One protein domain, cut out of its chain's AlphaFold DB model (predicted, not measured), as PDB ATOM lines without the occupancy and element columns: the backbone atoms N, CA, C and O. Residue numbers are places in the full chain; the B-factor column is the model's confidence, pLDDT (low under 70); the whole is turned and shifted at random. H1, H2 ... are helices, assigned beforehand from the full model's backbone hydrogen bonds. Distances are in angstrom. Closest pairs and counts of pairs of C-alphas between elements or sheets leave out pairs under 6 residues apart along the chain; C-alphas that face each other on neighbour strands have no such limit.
ATOM      1  N   LYS A  25     -25.216  -5.918  -2.448       88.81
ATOM      2  CA  LYS A  25     -24.920  -7.342  -2.206       88.81
ATOM      3  C   LYS A  25     -26.196  -8.184  -2.225       88.81
ATOM      4  O   LYS A  25     -26.254  -9.208  -2.898       88.81
ATOM      5  N   GLU A  26     -27.240  -7.707  -1.559       89.88
ATOM      6  CA  GLU A  26     -28.532  -8.394  -1.504       89.88
ATOM      7  C   GLU A  26     -29.245  -8.382  -2.856       89.88
ATOM      8  O   GLU A  26     -29.863  -9.378  -3.218       89.88
ATOM      9  N   ARG A  27     -29.109  -7.307  -3.647       90.62
ATOM     10  CA  ARG A  27     -29.680  -7.250  -5.003       90.62
ATOM     11  C   ARG A  27     -29.168  -8.378  -5.898       90.62
ATOM     12  O   ARG A  27     -29.936  -8.906  -6.698       90.62
ATOM     13  N   LYS A  28     -27.902  -8.789  -5.748       90.12
ATOM     14  CA  LYS A  28     -27.347  -9.939  -6.484       90.12
ATOM     15  C   LYS A  28     -28.031 -11.247  -6.095       90.12
ATOM     16  O   LYS A  28     -28.420 -12.004  -6.978       90.12
ATOM     17  N   ILE A  29     -28.215 -11.478  -4.798       90.56
ATOM     18  CA  ILE A  29     -28.880 -12.676  -4.266       90.56
ATOM     19  C   ILE A  29     -30.330 -12.727  -4.755       90.56
ATOM     20  O   ILE A  29     -30.775 -13.717  -5.329       90.56
ATOM     21  N   VAL A  30     -31.060 -11.623  -4.596       90.56
ATOM     22  CA  VAL A  30     -32.460 -11.517  -5.023       90.56
ATOM     23  C   VAL A  30     -32.593 -11.735  -6.525       90.56
ATOM     24  O   VAL A  30     -33.519 -12.414  -6.961       90.56
ATOM     25  N   LYS A  31     -31.654 -11.218  -7.322       91.12
ATOM     26  CA  LYS A  31     -31.644 -11.470  -8.759       91.12
ATOM     27  C   LYS A  31     -31.409 -12.943  -9.104       91.12
ATOM     28  O   LYS A  31     -32.091 -13.449  -9.981       91.12
ATOM     29  N   GLN A  32     -30.517 -13.645  -8.408       90.69
ATOM     30  CA  GLN A  32     -30.316 -15.081  -8.643       90.69
ATOM     31  C   GLN A  32     -31.593 -15.893  -8.403       90.69
ATOM     32  O   GLN A  32     -31.866 -16.831  -9.144       90.69
ATOM     33  N   PHE A  33     -32.387 -15.540  -7.388       90.81
ATOM     34  CA  PHE A  33     -33.689 -16.173  -7.162       90.81
ATOM     35  C   PHE A  33     -34.729 -15.742  -8.192       90.81
ATOM     36  O   PHE A  33     -35.525 -16.563  -8.633       90.81
ATOM     37  N   TYR A  34     -34.703 -14.476  -8.602       90.19
ATOM     38  CA  TYR A  34     -35.575 -13.952  -9.648       90.19
ATOM     39  C   TYR A  34     -35.350 -14.672 -10.982       90.19
ATOM     40  O   TYR A  34     -36.306 -15.150 -11.572       90.19
ATOM     41  N   ASP A  35     -34.102 -14.818 -11.425       88.88
ATOM     42  CA  ASP A  35     -33.764 -15.443 -12.709       88.88
ATOM     43  C   ASP A  35     -34.106 -16.950 -12.745       88.88
ATOM     44  O   ASP A  35     -34.274 -17.514 -13.820       88.88
ATOM     45  N   LYS A  36     -34.239 -17.599 -11.578       88.06
ATOM     46  CA  LYS A  36     -34.656 -19.008 -11.440       88.06
ATOM     47  C   LYS A  36     -36.172 -19.210 -11.417       88.06
ATOM     48  O   LYS A  36     -36.629 -20.347 -11.500       88.06
ATOM     49  N   LEU A  37     -36.952 -18.148 -11.225       84.88
ATOM     50  CA  LEU A  37     -38.407 -18.236 -11.195       84.88
ATOM     51  C   LEU A  37     -38.954 -18.107 -12.619       84.88
ATOM     52  O   LEU A  37     -38.621 -17.161 -13.331       84.88
ATOM     53  N   ASP A  38     -39.872 -18.996 -12.996       80.75
ATOM     54  CA  ASP A  38     -40.699 -18.803 -14.190       80.75
ATOM     55  C   ASP A  38     -41.687 -17.659 -13.941       80.75
ATOM     56  O   ASP A  38     -42.768 -17.799 -13.357       80.75
ATOM     57  N   ILE A  39     -41.255 -16.458 -14.316       75.19
ATOM     58  CA  ILE A  39     -41.957 -15.228 -13.989       75.19
ATOM     59  C   ILE A  39     -43.001 -14.915 -15.053       75.19
ATOM     60  O   ILE A  39     -42.690 -14.377 -16.118       75.19
ATOM     61  N   SER A  40     -44.268 -15.122 -14.695       74.81
ATOM     62  CA  SER A  40     -45.360 -14.393 -15.332       74.81
ATOM     63  C   SER A  40     -45.335 -12.925 -14.885       74.81
ATOM     64  O   SER A  40     -45.266 -12.612 -13.688       74.81
ATOM     65  N   LYS A  41     -45.343 -12.022 -15.870       71.31
ATOM     66  CA  LYS A  41     -45.255 -10.561 -15.692       71.31
ATOM     67  C   LYS A  41     -46.628  -9.887 -15.597       71.31
ATOM     68  O   LYS A  41     -46.689  -8.666 -15.445       71.31
ATOM     69  N   ASP A  42     -47.709 -10.661 -15.652       66.75
ATOM     70  CA  ASP A  42     -49.070 -10.136 -15.751       66.75
ATOM     71  C   ASP A  42     -49.635  -9.790 -14.376       66.75
ATOM     72  O   ASP A  42     -50.468 -10.494 -13.808       66.75
ATOM     73  N   GLU A  43     -49.155  -8.686 -13.801       68.69
ATOM     74  CA  GLU A  43     -49.777  -8.144 -12.600       68.69
ATOM     75  C   GLU A  43     -51.176  -7.581 -12.923       68.69
ATOM     76  O   GLU A  43     -51.313  -6.760 -13.842       68.69
ATOM     77  N   PRO A  44     -52.218  -7.941 -12.148       65.12
ATOM     78  CA  PRO A  44     -53.545  -7.382 -12.343       65.12
ATOM     79  C   PRO A  44     -53.527  -5.859 -12.154       65.12
ATOM     80  O   PRO A  44     -53.064  -5.332 -11.133       65.12
ATOM     81  N   ASN A  45     -54.083  -5.152 -13.139       64.44
ATOM     82  CA  ASN A  45     -54.239  -3.697 -13.162       64.44
ATOM     83  C   ASN A  45     -52.923  -2.891 -13.200       64.44
ATOM     84  O   ASN A  45     -52.842  -1.808 -12.623       64.44
ATOM     85  N   ALA A  46     -51.886  -3.359 -13.908       65.81
ATOM     86  CA  ALA A  46     -50.619  -2.623 -14.039       65.81
ATOM     87  C   ALA A  46     -50.767  -1.196 -14.624       65.81
ATOM     88  O   ALA A  46     -49.968  -0.316 -14.300       65.81
ATOM     89  N   ALA A  47     -51.784  -0.957 -15.462       64.81
ATOM     90  CA  ALA A  47     -52.039   0.332 -16.110       64.81
ATOM     91  C   ALA A  47     -52.728   1.370 -15.201       64.81
ATOM     92  O   ALA A  47     -52.568   2.567 -15.421       64.81
ATOM     93  N   SER A  48     -53.456   0.944 -14.160       66.38
ATOM     94  CA  SER A  48     -54.151   1.878 -13.257       66.38
ATOM     95  C   SER A  48     -53.247   2.441 -12.153       66.38
ATOM     96  O   SER A  48     -53.616   3.392 -11.460       66.38
ATOM     97  N   ARG A  49     -52.042   1.881 -11.979       69.88
ATOM     98  CA  ARG A  49     -51.138   2.214 -10.870       69.88
ATOM     99  C   ARG A  49     -50.097   3.255 -11.290       69.88
ATOM    100  O   ARG A  49     -49.230   3.002 -12.121       69.88
ATOM    101  N   LYS A  50     -50.158   4.434 -10.660       71.31
ATOM    102  CA  LYS A  50     -49.401   5.644 -11.052       71.31
ATOM    103  C   LYS A  50     -47.891   5.606 -10.758       71.31
ATOM    104  O   LYS A  50     -47.141   6.343 -11.387       71.31
ATOM    105  N   LYS A  51     -47.431   4.817  -9.778       82.88
ATOM    106  CA  LYS A  51     -46.026   4.811  -9.312       82.88
ATOM    107  C   LYS A  51     -45.534   3.391  -9.039       82.88
ATOM    108  O   LYS A  51     -46.320   2.533  -8.638       82.88
ATOM    109  N   ASN A  52     -44.231   3.163  -9.214       84.75
ATOM    110  CA  ASN A  52     -43.585   1.906  -8.832       84.75
ATOM    111  C   ASN A  52     -43.557   1.753  -7.311       84.75
ATOM    112  O   ASN A  52     -43.352   2.726  -6.584       84.75
ATOM    113  N   CYS A  53     -43.716   0.522  -6.838       87.50
ATOM    114  CA  CYS A  53     -43.599   0.219  -5.420       87.50
ATOM    115  C   CYS A  53     -42.174   0.463  -4.903       87.50
ATOM    116  O   CYS A  53     -41.190   0.012  -5.501       87.50
ATOM    117  N   THR A  54     -42.066   1.110  -3.741       87.19
ATOM    118  CA  THR A  54     -40.798   1.346  -3.032       87.19
ATOM    119  C   THR A  54     -40.122   0.053  -2.597       87.19
ATOM    120  O   THR A  54     -38.899   0.010  -2.552       87.19
ATOM    121  N   PHE A  55     -40.896  -1.001  -2.336       86.88
ATOM    122  CA  PHE A  55     -40.403  -2.346  -2.021       86.88
ATOM    123  C   PHE A  55     -40.206  -3.209  -3.278       86.88
ATOM    124  O   PHE A  55     -39.593  -4.272  -3.221       86.88
ATOM    125  N   GLY A  56     -40.699  -2.751  -4.436       87.69
ATOM    126  CA  GLY A  56     -40.533  -3.423  -5.722       87.69
ATOM    127  C   GLY A  56     -40.960  -4.894  -5.686       87.69
ATOM    128  O   GLY A  56     -42.054  -5.236  -5.253       87.69
ATOM    129  N   GLN A  57     -40.076  -5.769  -6.153       89.06
ATOM    130  CA  GLN A  57     -40.290  -7.213  -6.267       89.06
ATOM    131  C   GLN A  57     -40.370  -7.932  -4.908       89.06
ATOM    132  O   GLN A  57     -40.848  -9.058  -4.863       89.06
ATOM    133  N   LEU A  58     -39.940  -7.284  -3.820       90.44
ATOM    134  CA  LEU A  58     -39.968  -7.814  -2.450       90.44
ATOM    135  C   LEU A  58     -41.158  -7.295  -1.625       90.44
ATOM    136  O   LEU A  58     -41.160  -7.404  -0.403       90.44
ATOM    137  N   CYS A  59     -42.162  -6.695  -2.266       90.75
ATOM    138  CA  CYS A  59     -43.356  -6.229  -1.569       90.75
ATOM    139  C   CYS A  59     -44.214  -7.412  -1.090       90.75
ATOM    140  O   CYS A  59     -44.703  -8.186  -1.911       90.75
ATOM    141  N   ASP A  60     -44.415  -7.501   0.224       90.75
ATOM    142  CA  ASP A  60     -45.172  -8.537   0.941       90.75
ATOM    143  C   ASP A  60     -46.690  -8.311   0.951       90.75
ATOM    144  O   ASP A  60     -47.463  -9.228   1.227       90.75
ATOM    145  N   LYS A  61     -47.129  -7.100   0.603       90.00
ATOM    146  CA  LYS A  61     -48.543  -6.731   0.528       90.00
ATOM    147  C   LYS A  61     -49.184  -7.242  -0.764       90.00
ATOM    148  O   LYS A  61     -48.810  -6.823  -1.869       90.00
ATOM    149  N   GLU A  62     -50.204  -8.082  -0.609       86.81
ATOM    150  CA  GLU A  62     -51.035  -8.586  -1.706       86.81
ATOM    151  C   GLU A  62     -51.803  -7.446  -2.388       86.81
ATOM    152  O   GLU A  62     -51.608  -7.179  -3.576       86.81
ATOM    153  N   SER A  63     -52.570  -6.684  -1.605       85.56
ATOM    154  CA  SER A  63     -53.400  -5.550  -2.038       85.56
ATOM    155  C   SER A  63     -52.627  -4.228  -2.155       85.56
ATOM    156  O   SER A  63     -53.138  -3.140  -1.884       85.56
ATOM    157  N   CYS A  64     -51.355  -4.290  -2.546       85.31
ATOM    158  CA  CYS A  64     -50.529  -3.098  -2.677       85.31
ATOM    159  C   CYS A  64     -51.001  -2.216  -3.850       85.31
ATOM    160  O   CYS A  64     -50.991  -2.641  -5.001       85.31
ATOM    161  N   GLY A  65     -51.356  -0.956  -3.574       82.88
ATOM    162  CA  GLY A  65     -51.839   0.004  -4.583       82.88
ATOM    163  C   GLY A  65     -50.774   0.538  -5.556       82.88
ATOM    164  O   GLY A  65     -51.081   1.347  -6.431       82.88
ATOM    165  N   PHE A  66     -49.516   0.112  -5.420       86.56
ATOM    166  CA  PHE A  66     -48.399   0.527  -6.277       86.56
ATOM    167  C   PHE A  66     -48.102  -0.505  -7.368       86.56
ATOM    168  O   PHE A  66     -48.460  -1.672  -7.244       86.56
ATOM    169  N   ARG A  67     -47.445  -0.086  -8.451       84.94
ATOM    170  CA  ARG A  67     -47.080  -0.963  -9.569       84.94
ATOM    171  C   ARG A  67     -45.925  -1.891  -9.182       84.94
ATOM    172  O   ARG A  67     -44.876  -1.418  -8.733       84.94
ATOM    173  N   HIS A  68     -46.093  -3.187  -9.419       86.00
ATOM    174  CA  HIS A  68     -45.040  -4.199  -9.407       86.00
ATOM    175  C   HIS A  68     -44.829  -4.732 -10.834       86.00
ATOM    176  O   HIS A  68     -45.517  -4.369 -11.786       86.00
ATOM    177  N   ARG A  69     -43.781  -5.538 -11.017       82.50
ATOM    178  CA  ARG A  69     -43.464  -6.180 -12.309       82.50
ATOM    179  C   ARG A  69     -43.875  -7.647 -12.370       82.50
ATOM    180  O   ARG A  69     -43.761  -8.257 -13.425       82.50
ATOM    181  N   ILE A  70     -44.243  -8.209 -11.226       87.25
ATOM    182  CA  ILE A  70     -44.472  -9.634 -11.034       87.25
ATOM    183  C   ILE A  70     -45.720  -9.835 -10.182       87.25
ATOM    184  O   ILE A  70     -45.997  -9.039  -9.279       87.25
ATOM    185  N   ILE A  71     -46.458 -10.907 -10.472       87.94
ATOM    186  CA  ILE A  71     -47.651 -11.302  -9.718       87.94
ATOM    187  C   ILE A  71     -47.329 -11.581  -8.250       87.94
ATOM    188  O   ILE A  71     -46.197 -11.921  -7.901       87.94
ATOM    189  N   TYR A  72     -48.334 -11.465  -7.379       88.94
ATOM    190  CA  TYR A  72     -48.159 -11.693  -5.941       88.94
ATOM    191  C   TYR A  72     -47.597 -13.083  -5.617       88.94
ATOM    192  O   TYR A  72     -46.609 -13.163  -4.896       88.94
ATOM    193  N   ALA A  73     -48.108 -14.146  -6.246       88.81
ATOM    194  CA  ALA A  73     -47.615 -15.511  -6.032       88.81
ATOM    195  C   ALA A  73     -46.100 -15.659  -6.291       88.81
ATOM    196  O   ALA A  73     -45.394 -16.365  -5.574       88.81
ATOM    197  N   ASN A  74     -45.568 -14.952  -7.293       90.50
ATOM    198  CA  ASN A  74     -44.132 -14.960  -7.581       90.50
ATOM    199  C   ASN A  74     -43.346 -14.048  -6.629       90.50
ATOM    200  O   ASN A  74     -42.215 -14.380  -6.277       90.50
ATOM    201  N   ARG A  75     -43.938 -12.932  -6.170       90.56
ATOM    202  CA  ARG A  75     -43.350 -12.092  -5.110       90.56
ATOM    203  C   ARG A  75     -43.182 -12.885  -3.824       90.56
ATOM    204  O   ARG A  75     -42.109 -12.847  -3.238       90.56
ATOM    205  N   GLU A  76     -44.203 -13.631  -3.423       91.69
ATOM    206  CA  GLU A  76     -44.185 -14.443  -2.209       91.69
ATOM    207  C   GLU A  76     -43.069 -15.490  -2.248       91.69
ATOM    208  O   GLU A  76     -42.228 -15.519  -1.349       91.69
ATOM    209  N   LYS A  77     -42.964 -16.262  -3.339       92.12
ATOM    210  CA  LYS A  77     -41.863 -17.223  -3.538       92.12
ATOM    211  C   LYS A  77     -40.492 -16.560  -3.405       92.12
ATOM    212  O   LYS A  77     -39.592 -17.088  -2.750       92.12
ATOM    213  N   LEU A  78     -40.335 -15.383  -4.006       91.75
ATOM    214  CA  LEU A  78     -39.087 -14.630  -3.994       91.75
ATOM    215  C   LEU A  78     -38.767 -14.065  -2.599       91.75
ATOM    216  O   LEU A  78     -37.616 -14.127  -2.171       91.75
ATOM    217  N   ILE A  79     -39.771 -13.593  -1.857       92.62
ATOM    218  CA  ILE A  79     -39.638 -13.143  -0.463       92.62
ATOM    219  C   ILE A  79     -39.222 -14.303   0.442       92.62
ATOM    220  O   ILE A  79     -38.296 -14.140   1.234       92.62
ATOM    221  N   VAL A  80     -39.872 -15.462   0.323       93.00
ATOM    222  CA  VAL A  80     -39.549 -16.656   1.118       93.00
ATOM    223  C   VAL A  80     -38.116 -17.105   0.838       93.00
ATOM    224  O   VAL A  80     -37.338 -17.274   1.772       93.00
ATOM    225  N   SER A  81     -37.736 -17.194  -0.439       91.25
ATOM    226  CA  SER A  81     -36.383 -17.598  -0.853       91.25
ATOM    227  C   SER A  81     -35.319 -16.623  -0.338       91.25
ATOM    228  O   SER A  81     -34.283 -17.028   0.185       91.25
ATOM    229  N   TYR A  82     -35.600 -15.321  -0.415       91.50
ATOM    230  CA  TYR A  82     -34.716 -14.284   0.105       91.50
ATOM    231  C   TYR A  82     -34.588 -14.334   1.635       91.50
ATOM    232  O   TYR A  82     -33.471 -14.287   2.154       91.50
ATOM    233  N   ARG A  83     -35.694 -14.481   2.375       90.81
ATOM    234  CA  ARG A  83     -35.666 -14.625   3.841       90.81
ATOM    235  C   ARG A  83     -34.912 -15.882   4.265       90.81
ATOM    236  O   ARG A  83     -34.085 -15.798   5.165       90.81
ATOM    237  N   TYR A  84     -35.130 -16.999   3.576       90.19
ATOM    238  CA  TYR A  84     -34.400 -18.243   3.816       90.19
ATOM    239  C   TYR A  84     -32.894 -18.065   3.589       90.19
ATOM    240  O   TYR A  84     -32.095 -18.434   4.445       90.19
ATOM    241  N   SER A  85     -32.495 -17.392   2.502       88.56
ATOM    242  CA  SER A  85     -31.077 -17.112   2.235       88.56
ATOM    243  C   SER A  85     -30.413 -16.296   3.349       88.56
ATOM    244  O   SER A  85     -29.280 -16.578   3.720       88.56
ATOM    245  N   LYS A  86     -31.132 -15.345   3.958       85.50
ATOM    246  CA  LYS A  86     -30.607 -14.566   5.088       85.50
ATOM    247  C   LYS A  86     -30.376 -15.385   6.352       85.50
ATOM    248  O   LYS A  86     -29.519 -15.008   7.144       85.50
ATOM    249  N   ILE A  87     -31.152 -16.444   6.558       84.88
ATOM    250  CA  ILE A  87     -31.031 -17.315   7.729       84.88
ATOM    251  C   ILE A  87     -29.883 -18.304   7.496       84.88
ATOM    252  O   ILE A  87     -28.951 -18.361   8.293       84.88
ATOM    253  N   CYS A  88     -29.890 -19.005   6.358       74.56
ATOM    254  CA  CYS A  88     -28.946 -20.092   6.090       74.56
ATOM    255  C   CYS A  88     -27.523 -19.634   5.744       74.56
ATOM    256  O   CYS A  88     -26.577 -20.369   6.013       74.56
ATOM    257  N   SER A  89     -27.328 -18.433   5.186       65.19
ATOM    258  CA  SER A  89     -25.975 -17.930   4.890       65.19
ATOM    259  C   SER A  89     -25.105 -17.726   6.137       65.19
ATOM    260  O   SER A  89     -23.889 -17.661   6.003       65.19
ATOM    261  N   ASN A  90     -25.692 -17.664   7.336       57.75
ATOM    262  CA  ASN A  90     -24.937 -17.472   8.575       57.75
ATOM    263  C   ASN A  90     -24.442 -18.788   9.205       57.75
ATOM    264  O   ASN A  90     -23.608 -18.744  10.108       57.75
TER     265      ASN A  90
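This is residues 25 to 90 of the 188 residues of an uncharacterized protein of viral metagenome (UniProt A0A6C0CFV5). Two helices, H1 and H2, cross each other near their middles as a loose X, and a long looping stretch without named elements, residues 37 to 71, swings away from the end of H1 and folds back to the start of H2. The crossed helices lie toward one end of an elongated body and the loops make the other. The printed part has 66 residues with two named helices, H1 then H2, and no named strand. The class is all helix, though only 29 of the 66 residues are in named elements. The whole is compact, with a radius of gyration of the C-alphas of 12.2 A and spans of 41 by 22 by 18 A.

Find C-alpha 25 at (-24.920, -7.342, -2.206); from there H1, residues 25 to 36, runs 17.8 A to C-alpha 36 at (-34.656, -19.008, -11.440). Pass along residues 37 to 71 to reach H2, residues 72 to 88, which runs 24.2 A and ends at C-alpha 88 at (-28.946, -20.092, 6.090).

Look at Val 30 and Tyr 82, where H1 and H2 touch: their C-alphas, the closest of the two helices, are 6.2 A apart. H1 touches H2 with residues 29 to 34 alone, and H2 touches H1 with residues 78 to 82 alone. Their lines stand at a steep tilt of 51 degrees, and they run opposite ways. In H2 every O i to N i+4 pair is within hydrogen-bond range; in H1, 7 of 8 are.

The C-alphas farthest apart are those of Ser 48 and Asn 90, at 41.3 A. The printed part has no cut, and the link from H1 to H2, 35 residues, is long. Look for pLDDT under 70 at residues 42 to 49 and 89 to 90; the mean of the printed part is 83.9.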